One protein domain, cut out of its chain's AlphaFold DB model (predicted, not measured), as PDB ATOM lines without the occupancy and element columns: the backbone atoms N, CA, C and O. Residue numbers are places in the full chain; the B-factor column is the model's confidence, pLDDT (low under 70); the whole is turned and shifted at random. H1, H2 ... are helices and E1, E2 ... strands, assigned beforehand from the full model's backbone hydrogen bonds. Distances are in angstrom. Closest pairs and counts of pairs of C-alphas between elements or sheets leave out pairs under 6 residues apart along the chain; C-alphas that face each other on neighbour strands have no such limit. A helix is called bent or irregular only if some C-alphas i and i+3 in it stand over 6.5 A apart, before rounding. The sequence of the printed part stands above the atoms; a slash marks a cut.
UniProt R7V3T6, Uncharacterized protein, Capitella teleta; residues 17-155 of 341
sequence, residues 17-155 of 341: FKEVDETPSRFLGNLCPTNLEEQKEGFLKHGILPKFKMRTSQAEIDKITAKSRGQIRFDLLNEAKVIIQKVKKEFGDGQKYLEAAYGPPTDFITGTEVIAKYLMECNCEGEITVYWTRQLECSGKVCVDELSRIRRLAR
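What this domain is: This is residues 17 to 155 of the 341 residues of an uncharacterized protein of Capitella teleta (UniProt R7V3T6). A wide, open loop of five helices, H1 to H5, strung one after another starts from strand E1 and comes back to it with strand E2, the two strands lying side by side as a small parallel sheet; of these helices H3 and H4 alone meet, at a corner, and H5 lies near the sheet. After E2 the chain goes on to H6, which is apart from the other helices, while residues 71 to 83, including the first part of H3, stand free. The printed part has 139 residues, with two named strands and six named helices in the order E1, H1, H2, H3, H4, H5, E2, H6. The sheet's order is E1, E2 and the class is mostly helix. The whole is loose, with a radius of gyration of the C-alphas of 19.2 A and spans of 48 by 43 by 33 A.

Where its parts are: Strand E1, residues 17 to 20, begins at C-alpha 17 (284.033, 285.393, 138.982), and E2, residues 129 to 133, is 12.8 A long. H5, residues 108 to 121, is 19.8 A long. H4 holds residues 94 to 102, and H3, the longest helix, holds residues 77 to 91 over 20.9 A, beginning at C-alpha 77 (254.481, 269.834, 157.689). H1 is residues 36 to 46, 15.1 A long, and H2 is residues 58 to 65. H6, residues 144 to 153, is 14.0 A long and ends at C-alpha 153 (268.241, 293.018, 132.831); it is neither bent nor irregular, but only just: C-alphas 145 and 148 are 6.1 A apart.

How they stand to each other: E1 and E2 are parallel at 29 degrees; N 18 and O 130, at 2.9 A, and N 20 and O 132, at 3.0 A, are within hydrogen-bond range. E1, H1 to H5 and E2 form a strand-helix-strand unit, two parallel neighbour strands with helices between them in the chain. H5 and E2 are near each other, with 5 pairs of C-alphas within 10 A. The closest C-alphas of E1 and H5, those of Phe 17 and Thr 112, are 7.8 A apart. H3 and H4 only just touch, and only at the corner, with 3 pairs of C-alphas within 8 A, the closest those of Phe 91 and Tyr 97 at 5.5 A; their lines are about perpendicular at 83 degrees. H4 and H5 are apart. H1 and H2 are apart, and H2 and H3 too. Every O i to N i+4 pair is within hydrogen-bond range in H1, H2, H3, H4 and H5; in H6, 4 of 6 are.

The domain as a whole: The C-alphas farthest apart, those of His 46 and Arg 155, are 52.3 A apart. The printed part has no cut. The links E1 to H1, H1 to H2 and H2 to H3 are long. The mean pLDDT of the printed part is 81.6; residue 70 and residues 135 to 155 are under 70.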
ATOM      1  N   PHE A  17     284.152 286.562 138.113       84.38
ATOM      2  CA  PHE A  17     284.033 285.393 138.982       84.38
ATOM      3  C   PHE A  17     284.989 285.542 140.167       84.38
ATOM      4  O   PHE A  17     286.123 285.992 139.996       84.38
ATOM      5  N   LYS A  18     284.529 285.206 141.374       85.75
ATOM      6  CA  LYS A  18     285.329 285.247 142.606       85.75
ATOM      7  C   LYS A  18     285.070 283.998 143.433       85.75
ATOM      8  O   LYS A  18     283.929 283.754 143.813       85.75
ATOM      9  N   GLU A  19     286.120 283.247 143.732       85.81
ATOM     10  CA  GLU A  19     286.084 282.210 144.762       85.81
ATOM     11  C   GLU A  19     286.379 282.848 146.123       85.81
ATOM     12  O   GLU A  19     287.273 283.691 146.238       85.81
ATOM     13  N   VAL A  20     285.591 282.490 147.134       84.69
ATOM     14  CA  VAL A  20     285.781 282.883 148.535       84.69
ATOM     15  C   VAL A  20     285.375 281.712 149.432       84.69
ATOM     16  O   VAL A  20     284.345 281.079 149.200       84.69
ATOM     17  N   ASP A  21     286.166 281.410 150.462       82.19
ATOM     18  CA  ASP A  21     285.852 280.301 151.376       82.19
ATOM     19  C   ASP A  21     284.555 280.560 152.160       82.19
ATOM     20  O   ASP A  21     283.683 279.690 152.249       82.19
ATOM     21  N   GLU A  22     284.398 281.790 152.657       80.94
ATOM     22  CA  GLU A  22     283.243 282.243 153.430       80.94
ATOM     23  C   GLU A  22     282.390 283.264 152.673       80.94
ATOM     24  O   GLU A  22     282.876 284.059 151.865       80.94
ATOM     25  N   THR A  23     281.099 283.291 152.996       80.62
ATOM     26  CA  THR A  23     280.144 284.272 152.488       80.62
ATOM     27  C   THR A  23     280.523 285.687 152.947       80.62
ATOM     28  O   THR A  23     280.511 285.963 154.150       80.62
ATOM     29  N   PRO A  24     280.775 286.641 152.026       81.31
ATOM     30  CA  PRO A  24     281.050 288.026 152.388       81.31
ATOM     31  C   PRO A  24     279.954 288.621 153.279       81.31
ATOM     32  O   PRO A  24     278.769 288.567 152.952       81.31
ATOM     33  N   SER A  25     280.352 289.266 154.375       79.12
ATOM     34  CA  SER A  25     279.459 289.718 155.456       79.12
ATOM     35  C   SER A  25     278.324 290.665 155.035       79.12
ATOM     36  O   SER A  25     277.331 290.792 155.748       79.12
ATOM     37  N   ARG A  26     278.428 291.313 153.871       79.31
ATOM     38  CA  ARG A  26     277.365 292.128 153.255       79.31
ATOM     39  C   ARG A  26     276.208 291.316 152.647       79.31
ATOM     40  O   ARG A  26     275.142 291.867 152.423       79.31
ATOM     41  N   PHE A  27     276.417 290.029 152.364       76.56
ATOM     42  CA  PHE A  27     275.411 289.118 151.802       76.56
ATOM     43  C   PHE A  27     274.701 288.279 152.885       76.56
ATOM     44  O   PHE A  27     273.667 287.661 152.628       76.56
ATOM     45  N   LEU A  28     275.229 288.279 154.114       76.75
ATOM     46  CA  LEU A  28     274.610 287.641 155.275       76.75
ATOM     47  C   LEU A  28     273.445 288.489 155.801       76.75
ATOM     48  O   LEU A  28     273.645 289.624 156.235       76.75
ATOM     49  N   GLY A  29     272.238 287.920 155.819       78.25
ATOM     50  CA  GLY A  29     271.042 288.595 156.329       78.25
ATOM     51  C   GLY A  29     271.041 288.820 157.848       78.25
ATOM     52  O   GLY A  29     271.818 288.221 158.592       78.25
ATOM     53  N   ASN A  30     270.106 289.654 158.312       82.25
ATOM     54  CA  ASN A  30     269.968 290.097 159.709       82.25
ATOM     55  C   ASN A  30     269.824 288.946 160.725       82.25
ATOM     56  O   ASN A  30     270.325 289.049 161.846       82.25
ATOM     57  N   LEU A  31     269.182 287.846 160.312       82.31
ATOM     58  CA  LEU A  31     268.967 286.629 161.108       82.31
ATOM     59  C   LEU A  31     270.096 285.588 160.965       82.31
ATOM     60  O   LEU A  31     269.914 284.432 161.334       82.31
ATOM     61  N   CYS A  32     271.249 285.952 160.398       84.31
ATOM     62  CA  CYS A  32     272.413 285.067 160.383       84.31
ATOM     63  C   CYS A  32     273.022 284.971 161.798       84.31
ATOM     64  O   CYS A  32     273.298 286.020 162.393       84.31
ATOM     65  N   PRO A  33     273.283 283.764 162.335       88.50
ATOM     66  CA  PRO A  33     274.055 283.604 163.562       88.50
ATOM     67  C   PRO A  33     275.509 284.058 163.375       88.50
ATOM     68  O   PRO A  33     276.096 283.856 162.315       88.50
ATOM     69  N   THR A  34     276.099 284.644 164.415       89.06
ATOM     70  CA  THR A  34     277.522 285.034 164.469       89.06
ATOM     71  C   THR A  34     278.399 283.968 165.118       89.06
ATOM     72  O   THR A  34     279.583 283.890 164.820       89.06
ATOM     73  N   ASN A  35     277.821 283.119 165.971       91.38
ATOM     74  CA  ASN A  35     278.509 282.041 166.683       91.38
ATOM     75  C   ASN A  35     278.104 280.642 166.184       91.38
ATOM     76  O   ASN A  35     278.042 279.695 166.965       91.38
ATOM     77  N   LEU A  36     277.792 280.511 164.888       88.88
ATOM     78  CA  LEU A  36     277.275 279.271 164.300       88.88
ATOM     79  C   LEU A  36     278.180 278.062 164.584       88.88
ATOM     80  O   LEU A  36     277.694 277.049 165.081       88.88
ATOM     81  N   GLU A  37     279.479 278.184 164.302       88.75
ATOM     82  CA  GLU A  37     280.413 277.054 164.379       88.75
ATOM     83  C   GLU A  37     280.687 276.624 165.831       88.75
ATOM     84  O   GLU A  37     280.630 275.435 166.126       88.75
ATOM     85  N   GLU A  38     280.842 277.576 166.762       93.12
ATOM     86  CA  GLU A  38     280.962 277.316 168.211       93.12
ATOM     87  C   GLU A  38     279.756 276.519 168.739       93.12
ATOM     88  O   GLU A  38     279.908 275.511 169.430       93.12
ATOM     89  N   GLN A  39     278.535 276.948 168.402       93.94
ATOM     90  CA  GLN A  39     277.314 276.308 168.899       93.94
ATOM     91  C   GLN A  39     277.056 274.951 168.234       93.94
ATOM     92  O   GLN A  39     276.559 274.029 168.879       93.94
ATOM     93  N   LYS A  40     277.428 274.805 166.959       91.88
ATOM     94  CA  LYS A  40     277.408 273.538 166.218       91.88
ATOM     95  C   LYS A  40     278.399 272.538 166.812       91.88
ATOM     96  O   LYS A  40     278.023 271.392 167.046       91.88
ATOM     97  N   GLU A  41     279.627 272.958 167.106       94.38
ATOM     98  CA  GLU A  41     280.630 272.125 167.771       94.38
ATOM     99  C   GLU A  41     280.175 271.727 169.184       94.38
ATOM    100  O   GLU A  41     280.188 270.542 169.517       94.38
ATOM    101  N   GLY A  42     279.691 272.685 169.980       94.31
ATOM    102  CA  GLY A  42     279.159 272.441 171.324       94.31
ATOM    103  C   GLY A  42     277.988 271.453 171.344       94.31
ATOM    104  O   GLY A  42     277.935 270.564 172.195       94.31
ATOM    105  N   PHE A  43     277.079 271.547 170.372       96.44
ATOM    106  CA  PHE A  43     275.975 270.603 170.229       96.44
ATOM    107  C   PHE A  43     276.445 269.213 169.786       96.44
ATOM    108  O   PHE A  43     276.080 268.220 170.410       96.44
ATOM    109  N   LEU A  44     277.284 269.123 168.749       94.31
ATOM    110  CA  LEU A  44     277.716 267.839 168.186       94.31
ATOM    111  C   LEU A  44     278.692 267.072 169.093       94.31
ATOM    112  O   LEU A  44     278.636 265.845 169.127       94.31
ATOM    113  N   LYS A  45     279.576 267.765 169.825       95.62
ATOM    114  CA  LYS A  45     280.560 267.134 170.724       95.62
ATOM    115  C   LYS A  45     280.051 266.937 172.150       95.62
ATOM    116  O   LYS A  45     280.431 265.961 172.790       95.62
ATOM    117  N   HIS A  46     279.228 267.857 172.658       94.44
ATOM    118  CA  HIS A  46     278.851 267.896 174.078       94.44
ATOM    119  C   HIS A  46     277.336 267.825 174.328       94.44
ATOM    120  O   HIS A  46     276.916 267.833 175.482       94.44
ATOM    121  N   GLY A  47     276.501 267.762 173.283       93.25
ATOM    122  CA  GLY A  47     275.039 267.721 173.413       93.25
ATOM    123  C   GLY A  47     274.417 269.018 173.945       93.25
ATOM    124  O   GLY A  47     273.247 269.029 174.326       93.25
ATOM    125  N   ILE A  48     275.182 270.113 174.002       94.50
ATOM    126  CA  ILE A  48     274.734 271.385 174.575       94.50
ATOM    127  C   ILE A  48     273.761 272.061 173.606       94.50
ATOM    128  O   ILE A  48     274.085 272.265 172.438       94.50
ATOM    129  N   LEU A  49     272.575 272.434 174.094       94.06
ATOM    130  CA  LEU A  49     271.557 273.118 173.291       94.06
ATOM    131  C   LEU A  49     272.095 274.449 172.716       94.06
ATOM    132  O   LEU A  49     272.483 275.317 173.506       94.06
ATOM    133  N   PRO A  50     272.077 274.644 171.379       93.75
ATOM    134  CA  PRO A  50     272.584 275.854 170.738       93.75
ATOM    135  C   PRO A  50     271.925 277.145 171.236       93.75
ATOM    136  O   PRO A  50     270.701 277.283 171.232       93.75
ATOM    137  N   LYS A  51     272.752 278.133 171.580       92.50
ATOM    138  CA  LYS A  51     272.352 279.515 171.875       92.50
ATOM    139  C   LYS A  51     272.946 280.453 170.828       92.50
ATOM    140  O   LYS A  51     274.046 280.989 170.985       92.50
ATOM    141  N   PHE A  52     272.209 280.631 169.737       91.19
ATOM    142  CA  PHE A  52     272.626 281.483 168.629       91.19
ATOM    143  C   PHE A  52     272.531 282.971 168.984       91.19
ATOM    144  O   PHE A  52     271.483 283.465 169.392       91.19
ATOM    145  N   LYS A  53     273.631 283.692 168.772       90.12
ATOM    146  CA  LYS A  53     273.695 285.155 168.769       90.12
ATOM    147  C   LYS A  53     273.533 285.618 167.325       90.12
ATOM    148  O   LYS A  53     274.382 285.298 166.496       90.12
ATOM    149  N   MET A  54     272.475 286.353 167.000       89.06
ATOM    150  CA  MET A  54     272.283 286.870 165.638       89.06
ATOM    151  C   MET A  54     273.103 288.142 165.398       89.06
ATOM    152  O   MET A  54     273.654 288.723 166.332       89.06
ATOM    153  N   ARG A  55     273.179 288.592 164.140       86.25
ATOM    154  CA  ARG A  55     273.814 289.875 163.782       86.25
ATOM    155  C   ARG A  55     273.011 291.105 164.215       86.25
ATOM    156  O   ARG A  55     273.592 292.177 164.339       86.25
ATOM    157  N   THR A  56     271.703 290.964 164.412       88.62
ATOM    158  CA  THR A  56     270.794 292.055 164.803       88.62
ATOM    159  C   THR A  56     270.366 291.972 166.264       88.62
ATOM    160  O   THR A  56     270.518 290.942 166.921       88.62
ATOM    161  N   SER A  57     269.854 293.089 166.786       90.38
ATOM    162  CA  SER A  57     269.365 293.174 168.165       90.38
ATOM    163  C   SER A  57     268.125 292.300 168.389       90.38
ATOM    164  O   SER A  57     267.317 292.122 167.478       90.38
ATOM    165  N   GLN A  58     267.925 291.813 169.621       88.56
ATOM    166  CA  GLN A  58     266.755 290.991 169.963       88.56
ATOM    167  C   GLN A  58     265.433 291.693 169.619       88.56
ATOM    168  O   GLN A  58     264.591 291.107 168.952       88.56
ATOM    169  N   ALA A  59     265.309 292.985 169.936       88.88
ATOM    170  CA  ALA A  59     264.118 293.773 169.621       88.88
ATOM    171  C   ALA A  59     263.830 293.903 168.108       88.88
ATOM    172  O   ALA A  59     262.698 294.182 167.716       88.88
ATOM    173  N   GLU A  60     264.833 293.735 167.241       88.38
ATOM    174  CA  GLU A  60     264.640 293.686 165.789       88.38
ATOM    175  C   GLU A  60     264.219 292.286 165.322       88.38
ATOM    176  O   GLU A  60     263.313 292.171 164.498       88.38
ATOM    177  N   ILE A  61     264.805 291.231 165.901       86.88
ATOM    178  CA  ILE A  61     264.372 289.842 165.684       86.88
ATOM    179  C   ILE A  61     262.893 289.699 166.053       86.88
ATOM    180  O   ILE A  61     262.111 289.227 165.233       86.88
ATOM    181  N   ASP A  62     262.489 290.195 167.223       87.31
ATOM    182  CA  ASP A  62     261.107 290.130 167.704       87.31
ATOM    183  C   ASP A  62     260.143 290.836 166.728       87.31
ATOM    184  O   ASP A  62     259.091 290.295 166.383       87.31
ATOM    185  N   LYS A  63     260.535 291.999 166.180       88.75
ATOM    186  CA  LYS A  63     259.780 292.716 165.128       88.75
ATOM    187  C   LYS A  63     259.692 291.950 163.806       88.75
ATOM    188  O   LYS A  63     258.713 292.120 163.080       88.75
ATOM    189  N   ILE A  64     260.703 291.160 163.447       84.25
ATOM    190  CA  ILE A  64     260.686 290.323 162.238       84.25
ATOM    191  C   ILE A  64     259.787 289.101 162.464       84.25
ATOM    192  O   ILE A  64     258.949 288.798 161.616       84.25
ATOM    193  N   THR A  65     259.916 288.436 163.613       82.75
ATOM    194  CA  THR A  65     259.150 287.236 163.982       82.75
ATOM    195  C   THR A  65     257.665 287.532 164.211       82.75
ATOM    196  O   THR A  65     256.829 286.699 163.874       82.75
ATOM    197  N   ALA A  66     257.319 288.726 164.706       86.12
ATOM    198  CA  ALA A  66     255.931 289.166 164.874       86.12
ATOM    199  C   ALA A  66     255.180 289.413 163.548       86.12
ATOM    200  O   ALA A  66     253.952 289.475 163.539       86.12
ATOM    201  N   LYS A  67     255.883 289.559 162.414       86.12
ATOM    202  CA  LYS A  67     255.243 289.695 161.095       86.12
ATOM    203  C   LYS A  67     254.758 288.331 160.602       86.12
ATOM    204  O   LYS A  67     255.458 287.333 160.739       86.12
ATOM    205  N   SER A  68     253.632 288.301 159.890       73.44
ATOM    206  CA  SER A  68     253.049 287.071 159.314       73.44
ATOM    207  C   SER A  68     254.017 286.259 158.434       73.44
ATOM    208  O   SER A  68     253.914 285.037 158.364       73.44
ATOM    209  N   ARG A  69     254.992 286.917 157.787       72.88
ATOM    210  CA  ARG A  69     256.053 286.264 156.990       72.88
ATOM    211  C   ARG A  69     257.181 285.650 157.833       72.88
ATOM    212  O   ARG A  69     257.916 284.822 157.308       72.88
ATOM    213  N   GLY A  70     257.342 286.077 159.087       66.94
ATOM    214  CA  GLY A  70     258.309 285.542 160.052       66.94
ATOM    215  C   GLY A  70     257.734 284.446 160.959       66.94
ATOM    216  O   GLY A  70     258.497 283.715 161.589       66.94
ATOM    217  N   GLN A  71     256.407 284.297 161.004       76.44
ATOM    218  CA  GLN A  71     255.744 283.259 161.785       76.44
ATOM    219  C   GLN A  71     255.934 281.874 161.145       76.44
ATOM    220  O   GLN A  71     255.539 281.633 160.001       76.44
ATOM    221  N   ILE A  72     256.509 280.938 161.903       75.44
ATOM    222  CA  ILE A  72     256.660 279.543 161.475       75.44
ATOM    223  C   ILE A  72     255.278 278.882 161.486       75.44
ATOM    224  O   ILE A  72     254.667 278.718 162.541       75.44
ATOM    225  N   ARG A  73     254.795 278.492 160.304       79.94
ATOM    226  CA  ARG A  73     253.539 277.753 160.121       79.94
ATOM    227  C   ARG A  73     253.832 276.293 159.808       79.94
ATOM    228  O   ARG A  73     254.657 275.998 158.945       79.94
ATOM    229  N   PHE A  74     253.140 275.387 160.495       85.31
ATOM    230  CA  PHE A  74     253.306 273.937 160.339       85.31
ATOM    231  C   PHE A  74     252.205 273.286 159.492       85.31
ATOM    232  O   PHE A  74     252.181 272.064 159.367       85.31
ATOM    233  N   ASP A  75     251.338 274.090 158.874       88.31
ATOM    234  CA  ASP A  75     250.179 273.666 158.077       88.31
ATOM    235  C   ASP A  75     250.552 272.586 157.041       88.31
ATOM    236  O   ASP A  75     249.888 271.558 156.936       88.31
ATOM    237  N   LEU A  76     251.686 272.775 156.352       88.12
ATOM    238  CA  LEU A  76     252.196 271.884 155.300       88.12
ATOM    239  C   LEU A  76     253.197 270.821 155.812       88.12
ATOM    240  O   LEU A  76     253.785 270.085 155.018       88.12
ATOM    241  N   LEU A  77     253.445 270.721 157.127       89.06
ATOM    242  CA  LEU A  77     254.481 269.834 157.689       89.06
ATOM    243  C   LEU A  77     254.200 268.355 157.384       89.06
ATOM    244  O   LEU A  77     255.115 267.594 157.063       89.06
ATOM    245  N   ASN A  78     252.931 267.949 157.464       91.62
ATOM    246  CA  ASN A  78     252.513 266.578 157.174       91.62
ATOM    247  C   ASN A  78     252.725 266.223 155.695       91.62
ATOM    248  O   ASN A  78     253.189 265.129 155.377       91.62
ATOM    249  N   GLU A  79     252.452 267.160 154.792       93.06
ATOM    250  CA  GLU A  79     252.615 266.984 153.347       93.06
ATOM    251  C   GLU A  79     254.099 266.941 152.968       93.06
ATOM    252  O   GLU A  79     254.527 266.028 152.261       93.06
ATOM    253  N   ALA A  80     254.911 267.842 153.533       89.31
ATOM    254  CA  ALA A  80     256.366 267.818 153.401       89.31
ATOM    255  C   ALA A  80     256.958 266.481 153.883       89.31
ATOM    256  O   ALA A  80     257.792 265.886 153.196       89.31
ATOM    257  N   LYS A  81     256.478 265.945 155.014       93.19
ATOM    258  CA  LYS A  81     256.881 264.625 155.525       93.19
ATOM    259  C   LYS A  81     256.531 263.495 154.549       93.19
ATOM    260  O   LYS A  81     257.371 262.629 154.315       93.19
ATOM    261  N   VAL A  82     255.338 263.512 153.948       95.31
ATOM    262  CA  VAL A  82     254.926 262.528 152.927       95.31
ATOM    263  C   VAL A  82     255.786 262.636 151.663       95.31
ATOM    264  O   VAL A  82     256.184 261.609 151.115       95.31
ATOM    265  N   ILE A  83     256.118 263.849 151.211       90.62
ATOM    266  CA  ILE A  83     257.009 264.075 150.060       90.62
ATOM    267  C   ILE A  83     258.402 263.501 150.344       90.62
ATOM    268  O   ILE A  83     258.895 262.686 149.565       90.62
ATOM    269  N   ILE A  84     259.001 263.834 151.491       90.19
ATOM    270  CA  ILE A  84     260.322 263.325 151.899       90.19
ATOM    271  C   ILE A  84     260.313 261.793 152.009       90.19
ATOM    272  O   ILE A  84     261.257 261.138 151.570       90.19
ATOM    273  N   GLN A  85     259.242 261.191 152.539       94.00
ATOM    274  CA  GLN A  85     259.099 259.732 152.599       94.00
ATOM    275  C   GLN A  85     259.002 259.079 151.211       94.00
ATOM    276  O   GLN A  85     259.584 258.014 151.012       94.00
ATOM    277  N   LYS A  86     258.313 259.705 150.247       94.88
ATOM    278  CA  LYS A  86     258.256 259.225 148.854       94.88
ATOM    279  C   LYS A  86     259.628 259.294 148.186       94.88
ATOM    280  O   LYS A  86     260.102 258.267 147.713       94.88
ATOM    281  N   VAL A  87     260.300 260.447 148.251       91.06
ATOM    282  CA  VAL A  87     261.661 260.630 147.709       91.06
ATOM    283  C   VAL A  87     262.635 259.629 148.339       91.06
ATOM    284  O   VAL A  87     263.383 258.961 147.631       91.06
ATOM    285  N   LYS A  88     262.573 259.427 149.662       93.75
ATOM    286  CA  LYS A  88     263.399 258.426 150.351       93.75
ATOM    287  C   LYS A  88     263.086 256.988 149.918       93.75
ATOM    288  O   LYS A  88     263.997 256.172 149.860       93.75
ATOM    289  N   LYS A  89     261.828 256.656 149.613       95.88
ATOM    290  CA  LYS A  89     261.450 255.325 149.107       95.88
ATOM    291  C   LYS A  89     261.956 255.080 147.679       95.88
ATOM    292  O   LYS A  89     262.300 253.950 147.357       95.88
ATOM    293  N   GLU A  90     261.965 256.113 146.844       96.38
ATOM    294  CA  GLU A  90     262.309 256.028 145.421       96.38
ATOM    295  C   GLU A  90     263.825 256.082 145.176       96.38
ATOM    296  O   GLU A  90     264.373 255.213 144.503       96.38
ATOM    297  N   PHE A  91     264.521 257.045 145.789       94.00
ATOM    298  CA  PHE A  91     265.954 257.288 145.569       94.00
ATOM    299  C   PHE A  91     266.848 256.729 146.690       94.00
ATOM    300  O   PHE A  91     268.064 256.617 146.525       94.00
ATOM    301  N   GLY A  92     266.271 256.360 147.839       93.69
ATOM    302  CA  GLY A  92     266.983 255.855 149.021       93.69
ATOM    303  C   GLY A  92     267.680 256.948 149.835       93.69
ATOM    304  O   GLY A  92     267.479 257.038 151.048       93.69
ATOM    305  N   ASP A  93     268.475 257.781 149.165       88.94
ATOM    306  CA  ASP A  93     269.283 258.846 149.757       88.94
ATOM    307  C   ASP A  93     269.115 260.190 149.023       88.94
ATOM    308  O   ASP A  93     268.795 260.236 147.832       88.94
ATOM    309  N   GLY A  94     269.352 261.290 149.743       82.25
ATOM    310  CA  GLY A  94     269.253 262.650 149.220       82.25
ATOM    311  C   GLY A  94     270.240 262.931 148.087       82.25
ATOM    312  O   GLY A  94     269.858 263.582 147.118       82.25
ATOM    313  N   GLN A  95     271.463 262.389 148.144       83.06
ATOM    314  CA  GLN A  95     272.456 262.604 147.087       83.06
ATOM    315  C   GLN A  95     272.010 261.987 145.757       83.06
ATOM    316  O   GLN A  95     272.133 262.618 144.711       83.06
ATOM    317  N   LYS A  96     271.414 260.788 145.799       89.50
ATOM    318  CA  LYS A  96     270.872 260.099 144.615       89.50
ATOM    319  C   LYS A  96     269.679 260.832 144.008       89.50
ATOM    320  O   LYS A  96     269.534 260.861 142.791       89.50
ATOM    321  N   TYR A  97     268.836 261.438 144.845       89.56
ATOM    322  CA  TYR A  97     267.767 262.314 144.369       89.56
ATOM    323  C   TYR A  97     268.331 263.563 143.677       89.56
ATOM    324  O   TYR A  97     267.868 263.910 142.594       89.56
ATOM    325  N   LEU A  98     269.344 264.216 144.259       83.94
ATOM    326  CA  LEU A  98     269.986 265.382 143.640       83.94
ATOM    327  C   LEU A  98     270.639 265.025 142.300       83.94
ATOM    328  O   LEU A  98     270.436 265.746 141.328       83.94
ATOM    329  N   GLU A  99     271.342 263.894 142.225       87.12
ATOM    330  CA  GLU A  99     271.950 263.392 140.988       87.12
ATOM    331  C   GLU A  99     270.900 263.082 139.907       87.12
ATOM    332  O   GLU A  99     271.074 263.454 138.748       87.12
ATOM    333  N   ALA A 100     269.770 262.472 140.278       88.94
ATOM    334  CA  ALA A 100     268.678 262.193 139.346       88.94
ATOM    335  C   ALA A 100     267.911 263.454 138.898       88.94
ATOM    336  O   ALA A 100     267.415 263.498 137.773       88.94
ATOM    337  N   ALA A 101     267.791 264.468 139.763       85.31
ATOM    338  CA  ALA A 101     267.016 265.682 139.497       85.31
ATOM    339  C   ALA A 101     267.816 266.789 138.784       85.31
ATOM    340  O   ALA A 101     267.255 267.515 137.963       85.31
ATOM    341  N   TYR A 102     269.105 266.933 139.103       83.19
ATOM    342  CA  TYR A 102     269.973 268.014 138.618       83.19
ATOM    343  C   TYR A 102     271.162 267.526 137.779       83.19
ATOM    344  O   TYR A 102     271.836 268.347 137.158       83.19
ATOM    345  N   GLY A 103     271.400 266.213 137.719       88.31
ATOM    346  CA  GLY A 103     272.574 265.620 137.085       88.31
ATOM    347  C   GLY A 103     273.751 265.429 138.054       88.31
ATOM    348  O   GLY A 103     273.665 265.793 139.231       88.31
ATOM    349  N   PRO A 104     274.859 264.837 137.576       88.06
ATOM    350  CA  PRO A 104     276.037 264.581 138.397       88.06
ATOM    351  C   PRO A 104     276.678 265.882 138.918       88.06
ATOM    352  O   PRO A 104     276.529 266.942 138.298       88.06
ATOM    353  N   PRO A 105     277.441 265.817 140.030       82.56
ATOM    354  CA  PRO A 105     278.208 266.955 140.525       82.56
ATOM    355  C   PRO A 105     279.090 267.540 139.419       82.56
ATOM    356  O   PRO A 105     279.766 266.806 138.701       82.56
ATOM    357  N   THR A 106     279.069 268.863 139.273       85.00
ATOM    358  CA  THR A 106     279.841 269.576 138.248       85.00
ATOM    359  C   THR A 106     281.020 270.297 138.890       85.00
ATOM    360  O   THR A 106     280.847 270.993 139.891       85.00
ATOM    361  N   ASP A 107     282.204 270.164 138.295       88.62
ATOM    362  CA  ASP A 107     283.412 270.852 138.753       88.62
ATOM    363  C   ASP A 107     283.298 272.377 138.630       88.62
ATOM    364  O   ASP A 107     282.649 272.906 137.724       88.62
ATOM    365  N   PHE A 108     284.014 273.095 139.498       84.19
ATOM    366  CA  PHE A 108     284.087 274.562 139.513       84.19
ATOM    367  C   PHE A 108     284.392 275.175 138.135       84.19
ATOM    368  O   PHE A 108     283.791 276.183 137.758       84.19
ATOM    369  N   ILE A 109     285.317 274.569 137.382       88.75
ATOM    370  CA  ILE A 109     285.762 275.057 136.067       88.75
ATOM    371  C   ILE A 109     284.607 274.949 135.066       88.75
ATOM    372  O   ILE A 109     284.138 275.961 134.548       88.75
ATOM    373  N   THR A 110     284.073 273.741 134.888       88.81
ATOM    374  CA  THR A 110     282.935 273.443 134.007       88.81
ATOM    375  C   THR A 110     281.698 274.270 134.372       88.81
ATOM    376  O   THR A 110     281.045 274.841 133.501       88.81
ATOM    377  N   GLY A 111     281.394 274.407 135.667       87.62
ATOM    378  CA  GLY A 111     280.299 275.247 136.157       87.62
ATOM    379  C   GLY A 111     280.508 276.730 135.839       87.62
ATOM    380  O   GLY A 111     279.572 277.411 135.416       87.62
ATOM    381  N   THR A 112     281.740 277.230 135.974       89.00
ATOM    382  CA  THR A 112     282.108 278.607 135.610       89.00
ATOM    383  C   THR A 112     281.944 278.854 134.113       89.00
ATOM    384  O   THR A 112     281.359 279.867 133.735       89.00
ATOM    385  N   GLU A 113     282.372 277.926 133.256       90.69
ATOM    386  CA  GLU A 113     282.199 278.024 131.800       90.69
ATOM    387  C   GLU A 113     280.720 278.028 131.387       90.69
ATOM    388  O   GLU A 113     280.299 278.878 130.598       90.69
ATOM    389  N   VAL A 114     279.908 277.133 131.961       89.50
ATOM    390  CA  VAL A 114     278.459 277.064 131.701       89.50
ATOM    391  C   VAL A 114     277.759 278.355 132.138       89.50
ATOM    392  O   VAL A 114     276.961 278.906 131.375       89.50
ATOM    393  N   ILE A 115     278.085 278.893 133.319       88.69
ATOM    394  CA  ILE A 115     277.520 280.163 133.800       88.69
ATOM    395  C   ILE A 115     278.009 281.341 132.948       88.69
ATOM    396  O   ILE A 115     277.203 282.196 132.584       88.69
ATOM    397  N   ALA A 116     279.291 281.397 132.576       87.88
ATOM    398  CA  ALA A 116     279.829 282.445 131.708       87.88
ATOM    399  C   ALA A 116     279.130 282.458 130.339       87.88
ATOM    400  O   ALA A 116     278.707 283.517 129.871       87.88
ATOM    401  N   LYS A 117     278.928 281.278 129.741       89.25
ATOM    402  CA  LYS A 117     278.170 281.106 128.499       89.25
ATOM    403  C   LYS A 117     276.718 281.566 128.654       89.25
ATOM    404  O   LYS A 117     276.246 282.349 127.836       89.25
ATOM    405  N   TYR A 118     276.033 281.163 129.725       87.12
ATOM    406  CA  TYR A 118     274.658 281.593 129.999       87.12
ATOM    407  C   TYR A 118     274.538 283.117 130.191       87.12
ATOM    408  O   TYR A 118     273.625 283.745 129.655       87.12
ATOM    409  N   LEU A 119     275.483 283.744 130.902       86.25
ATOM    410  CA  LEU A 119     275.535 285.201 131.074       86.25
ATOM    411  C   LEU A 119     275.792 285.934 129.749       86.25
ATOM    412  O   LEU A 119     275.232 287.012 129.539       86.25
ATOM    413  N   MET A 120     276.592 285.351 128.854       84.75
ATOM    414  CA  MET A 120     276.817 285.861 127.499       84.75
ATOM    415  C   MET A 120     275.544 285.755 126.644       84.75
ATOM    416  O   MET A 120     275.140 286.743 126.033       84.75
ATOM    417  N   GLU A 121     274.868 284.602 126.652       85.81
ATOM    418  CA  GLU A 121     273.599 284.373 125.939       85.81
ATOM    419  C   GLU A 121     272.468 285.285 126.442       85.81
ATOM    420  O   GLU A 121     271.668 285.780 125.648       85.81
ATOM    421  N   CYS A 122     272.436 285.578 127.746       83.25
ATOM    422  CA  CYS A 122     271.506 286.536 128.350       83.25
ATOM    423  C   CYS A 122     271.916 288.009 128.166       83.25
ATOM    424  O   CYS A 122     271.186 288.897 128.604       83.25
ATOM    425  N   ASN A 123     273.068 288.289 127.540       82.94
ATOM    426  CA  ASN A 123     273.637 289.632 127.378       82.94
ATOM    427  C   ASN A 123     273.792 290.388 128.726       82.94
ATOM    428  O   ASN A 123     273.609 291.603 128.812       82.94
ATOM    429  N   CYS A 124     274.155 289.651 129.781       78.56
ATOM    430  CA  CYS A 124     274.409 290.131 131.147       78.56
ATOM    431  C   CYS A 124     275.919 290.212 131.476       78.56
ATOM    432  O   CYS A 124     276.299 290.355 132.644       78.56
ATOM    433  N   GLU A 125     276.779 290.065 130.461       78.25
ATOM    434  CA  GLU A 125     278.234 289.958 130.599       78.25
ATOM    435  C   GLU A 125     278.850 291.209 131.246       78.25
ATOM    436  O   GLU A 125     278.573 292.344 130.847       78.25
ATOM    437  N   GLY A 126     279.653 291.003 132.295       78.38
ATOM    438  CA  GLY A 126     280.322 292.080 133.033       78.38
ATOM    439  C   GLY A 126     279.390 293.063 133.734       78.38
ATOM    440  O   GLY A 126     279.832 294.086 134.262       78.38
ATOM    441  N   GLU A 127     278.101 292.740 133.781       77.81
ATOM    442  CA  GLU A 127     277.226 293.216 134.828       77.81
ATOM    443  C   GLU A 127     277.351 292.260 136.018       77.81
ATOM    444  O   GLU A 127     277.942 292.626 137.038       77.81
ATOM    445  N   ILE A 128     276.861 291.027 135.893       82.06
ATOM    446  CA  ILE A 128     276.763 290.102 137.030       82.06
ATOM    447  C   ILE A 128     278.158 289.700 137.549       82.06
ATOM    448  O   ILE A 128     279.069 289.389 136.782       82.06
ATOM    449  N   THR A 129     278.325 289.746 138.877       82.62
ATOM    450  CA  THR A 129     279.513 289.235 139.579       82.62
ATOM    451  C   THR A 129     279.120 287.948 140.284       82.62
ATOM    452  O   THR A 129     278.241 287.962 141.139       82.62
ATOM    453  N   VAL A 130     279.762 286.841 139.927       83.75
ATOM    454  CA  VAL A 130     279.449 285.517 140.468       83.75
ATOM    455  C   VAL A 130     280.412 285.209 141.606       83.75
ATOM    456  O   VAL A 130     281.631 285.269 141.432       83.75
ATOM    457  N   TYR A 131     279.856 284.891 142.772       83.75
ATOM    458  CA  TYR A 131     280.605 284.439 143.938       83.75
ATOM    459  C   TYR A 131     280.428 282.933 144.098       83.75
ATOM    460  O   TYR A 131     279.307 282.455 144.254       83.75
ATOM    461  N   TRP A 132     281.539 282.205 144.078       83.31
ATOM    462  CA  TRP A 132     281.595 280.798 144.444       83.31
ATOM    463  C   TRP A 132     281.947 280.698 145.927       83.31
ATOM    464  O   TRP A 132     282.987 281.210 146.344       83.31
ATOM    465  N   THR A 133     281.069 280.071 146.710       81.19
ATOM    466  CA  THR A 133     281.202 279.909 148.164       81.19
ATOM    467  C   THR A 133     281.120 278.434 148.536       81.19
ATOM    468  O   THR A 133     280.299 277.701 147.985       81.19
ATOM    469  N   ARG A 134     281.923 277.990 149.509       76.25
ATOM    470  CA  ARG A 134     281.805 276.631 150.087       76.25
ATOM    471  C   ARG A 134     280.646 276.530 151.083       76.25
ATOM    472  O   ARG A 134     280.110 275.455 151.328       76.25
ATOM    473  N   GLN A 135     280.256 277.678 151.627       69.19
ATOM    474  CA  GLN A 135     279.109 277.890 152.501       69.19
ATOM    475  C   GLN A 135     277.778 277.863 151.731       69.19
ATOM    476  O   GLN A 135     277.628 278.529 150.701       69.19
ATOM    477  N   LEU A 136     276.799 277.117 152.257       63.81
ATOM    478  CA  LEU A 136     275.455 276.968 151.677       63.81
ATOM    479  C   LEU A 136     274.585 278.214 151.920       63.81
ATOM    480  O   LEU A 136     273.599 278.448 151.228       63.81
ATOM    481  N   GLU A 137     274.975 279.064 152.869       60.03
ATOM    482  CA  GLU A 137     274.304 280.302 153.259       60.03
ATOM    483  C   GLU A 137     274.071 281.262 152.082       60.03
ATOM    484  O   GLU A 137     273.180 282.111 152.176       60.03
ATOM    485  N   CYS A 138     274.810 281.121 150.977       50.00
ATOM    486  CA  CYS A 138     274.676 281.927 149.764       50.00
ATOM    487  C   CYS A 138     274.026 281.218 148.561       50.00
ATOM    488  O   CYS A 138     273.821 281.867 147.532       50.00
ATOM    489  N   SER A 139     273.648 279.936 148.655       50.97
ATOM    490  CA  SER A 139     273.098 279.197 147.509       50.97
ATOM    491  C   SER A 139     271.820 279.858 146.968       50.97
ATOM    492  O   SER A 139     270.809 279.941 147.666       50.97
ATOM    493  N   GLY A 140     271.869 280.345 145.724       51.44
ATOM    494  CA  GLY A 140     270.729 280.953 145.025       51.44
ATOM    495  C   GLY A 140     270.311 282.359 145.488       51.44
ATOM    496  O   GLY A 140     269.270 282.848 145.048       51.44
ATOM    497  N   LYS A 141     271.077 283.036 146.355       51.34
ATOM    498  CA  LYS A 141     270.699 284.365 146.873       51.34
ATOM    499  C   LYS A 141     271.095 285.505 145.933       51.34
ATOM    500  O   LYS A 141     272.206 286.023 145.994       51.34
ATOM    501  N   VAL A 142     270.135 285.968 145.133       50.19
ATOM    502  CA  VAL A 142     270.214 287.286 144.482       50.19
ATOM    503  C   VAL A 142     270.112 288.380 145.547       50.19
ATOM    504  O   VAL A 142     269.116 288.464 146.265       50.19
ATOM    505  N   CYS A 143     271.131 289.231 145.648       48.44
ATOM    506  CA  CYS A 143     271.159 290.322 146.622       48.44
ATOM    507  C   CYS A 143     270.245 291.484 146.197       48.44
ATOM    508  O   CYS A 143     270.098 291.753 145.006       48.44
ATOM    509  N   VAL A 144     269.655 292.212 147.154       45.28
ATOM    510  CA  VAL A 144     268.715 293.322 146.867       45.28
ATOM    511  C   VAL A 144     269.381 294.448 146.058       45.28
ATOM    512  O   VAL A 144     268.769 294.991 145.137       45.28
ATOM    513  N   ASP A 145     270.662 294.716 146.312       49.84
ATOM    514  CA  ASP A 145     271.477 295.666 145.539       49.84
ATOM    515  C   ASP A 145     271.569 295.265 144.058       49.84
ATOM    516  O   ASP A 145     271.459 296.094 143.150       49.84
ATOM    517  N   GLU A 146     271.703 293.962 143.794       53.25
ATOM    518  CA  GLU A 146     271.683 293.416 142.441       53.25
ATOM    519  C   GLU A 146     270.268 293.307 141.878       53.25
ATOM    520  O   GLU A 146     270.103 293.369 140.665       53.25
ATOM    521  N   LEU A 147     269.236 293.212 142.718       51.00
ATOM    522  CA  LEU A 147     267.840 293.077 142.305       51.00
ATOM    523  C   LEU A 147     267.365 294.287 141.490       51.00
ATOM    524  O   LEU A 147     266.611 294.118 140.537       51.00
ATOM    525  N   SER A 148     267.873 295.493 141.765       55.75
ATOM    526  CA  SER A 148     267.627 296.676 140.920       55.75
ATOM    527  C   SER A 148     268.240 296.553 139.520       55.75
ATOM    528  O   SER A 148     267.660 297.031 138.541       55.75
ATOM    529  N   ARG A 149     269.395 295.891 139.400       54.25
ATOM    530  CA  ARG A 149     270.078 295.639 138.124       54.25
ATOM    531  C   ARG A 149     269.473 294.453 137.383       54.25
ATOM    532  O   ARG A 149     269.165 294.570 136.206       54.25
ATOM    533  N   ILE A 150     269.193 293.358 138.079       54.81
ATOM    534  CA  ILE A 150     268.521 292.171 137.549       54.81
ATOM    535  C   ILE A 150     267.083 292.507 137.138       54.81
ATOM    536  O   ILE A 150     266.634 292.028 136.108       54.81
ATOM    537  N   ARG A 151     266.383 293.426 137.817       51.56
ATOM    538  CA  ARG A 151     265.082 293.963 137.364       51.56
ATOM    539  C   ARG A 151     265.190 294.826 136.099       51.56
ATOM    540  O   ARG A 151     264.206 294.936 135.371       51.56
ATOM    541  N   ARG A 152     266.350 295.434 135.816       51.88
ATOM    542  CA  ARG A 152     266.631 296.106 134.530       51.88
ATOM    543  C   ARG A 152     267.000 295.086 133.444       51.88
ATOM    544  O   ARG A 152     266.439 295.166 132.360       51.88
ATOM    545  N   LEU A 153     267.830 294.089 133.754       46.06
ATOM    546  CA  LEU A 153     268.241 293.018 132.831       46.06
ATOM    547  C   LEU A 153     267.091 292.066 132.458       46.06
ATOM    548  O   LEU A 153     266.890 291.772 131.289       46.06
ATOM    549  N   ALA A 154     266.254 291.656 133.412       44.84
ATOM    550  CA  ALA A 154     265.044 290.865 133.162       44.84
ATOM    551  C   ALA A 154     263.946 291.659 132.422       44.84
ATOM    552  O   ALA A 154     262.976 291.078 131.939       44.84
ATOM    553  N   ARG A 155     264.097 292.989 132.316       46.38
ATOM    554  CA  ARG A 155     263.296 293.853 131.437       46.38
ATOM    555  C   ARG A 155     263.875 293.985 130.021       46.38
ATOM    556  O   ARG A 155     263.198 294.566 129.179       46.38
TER     557      ARG A 155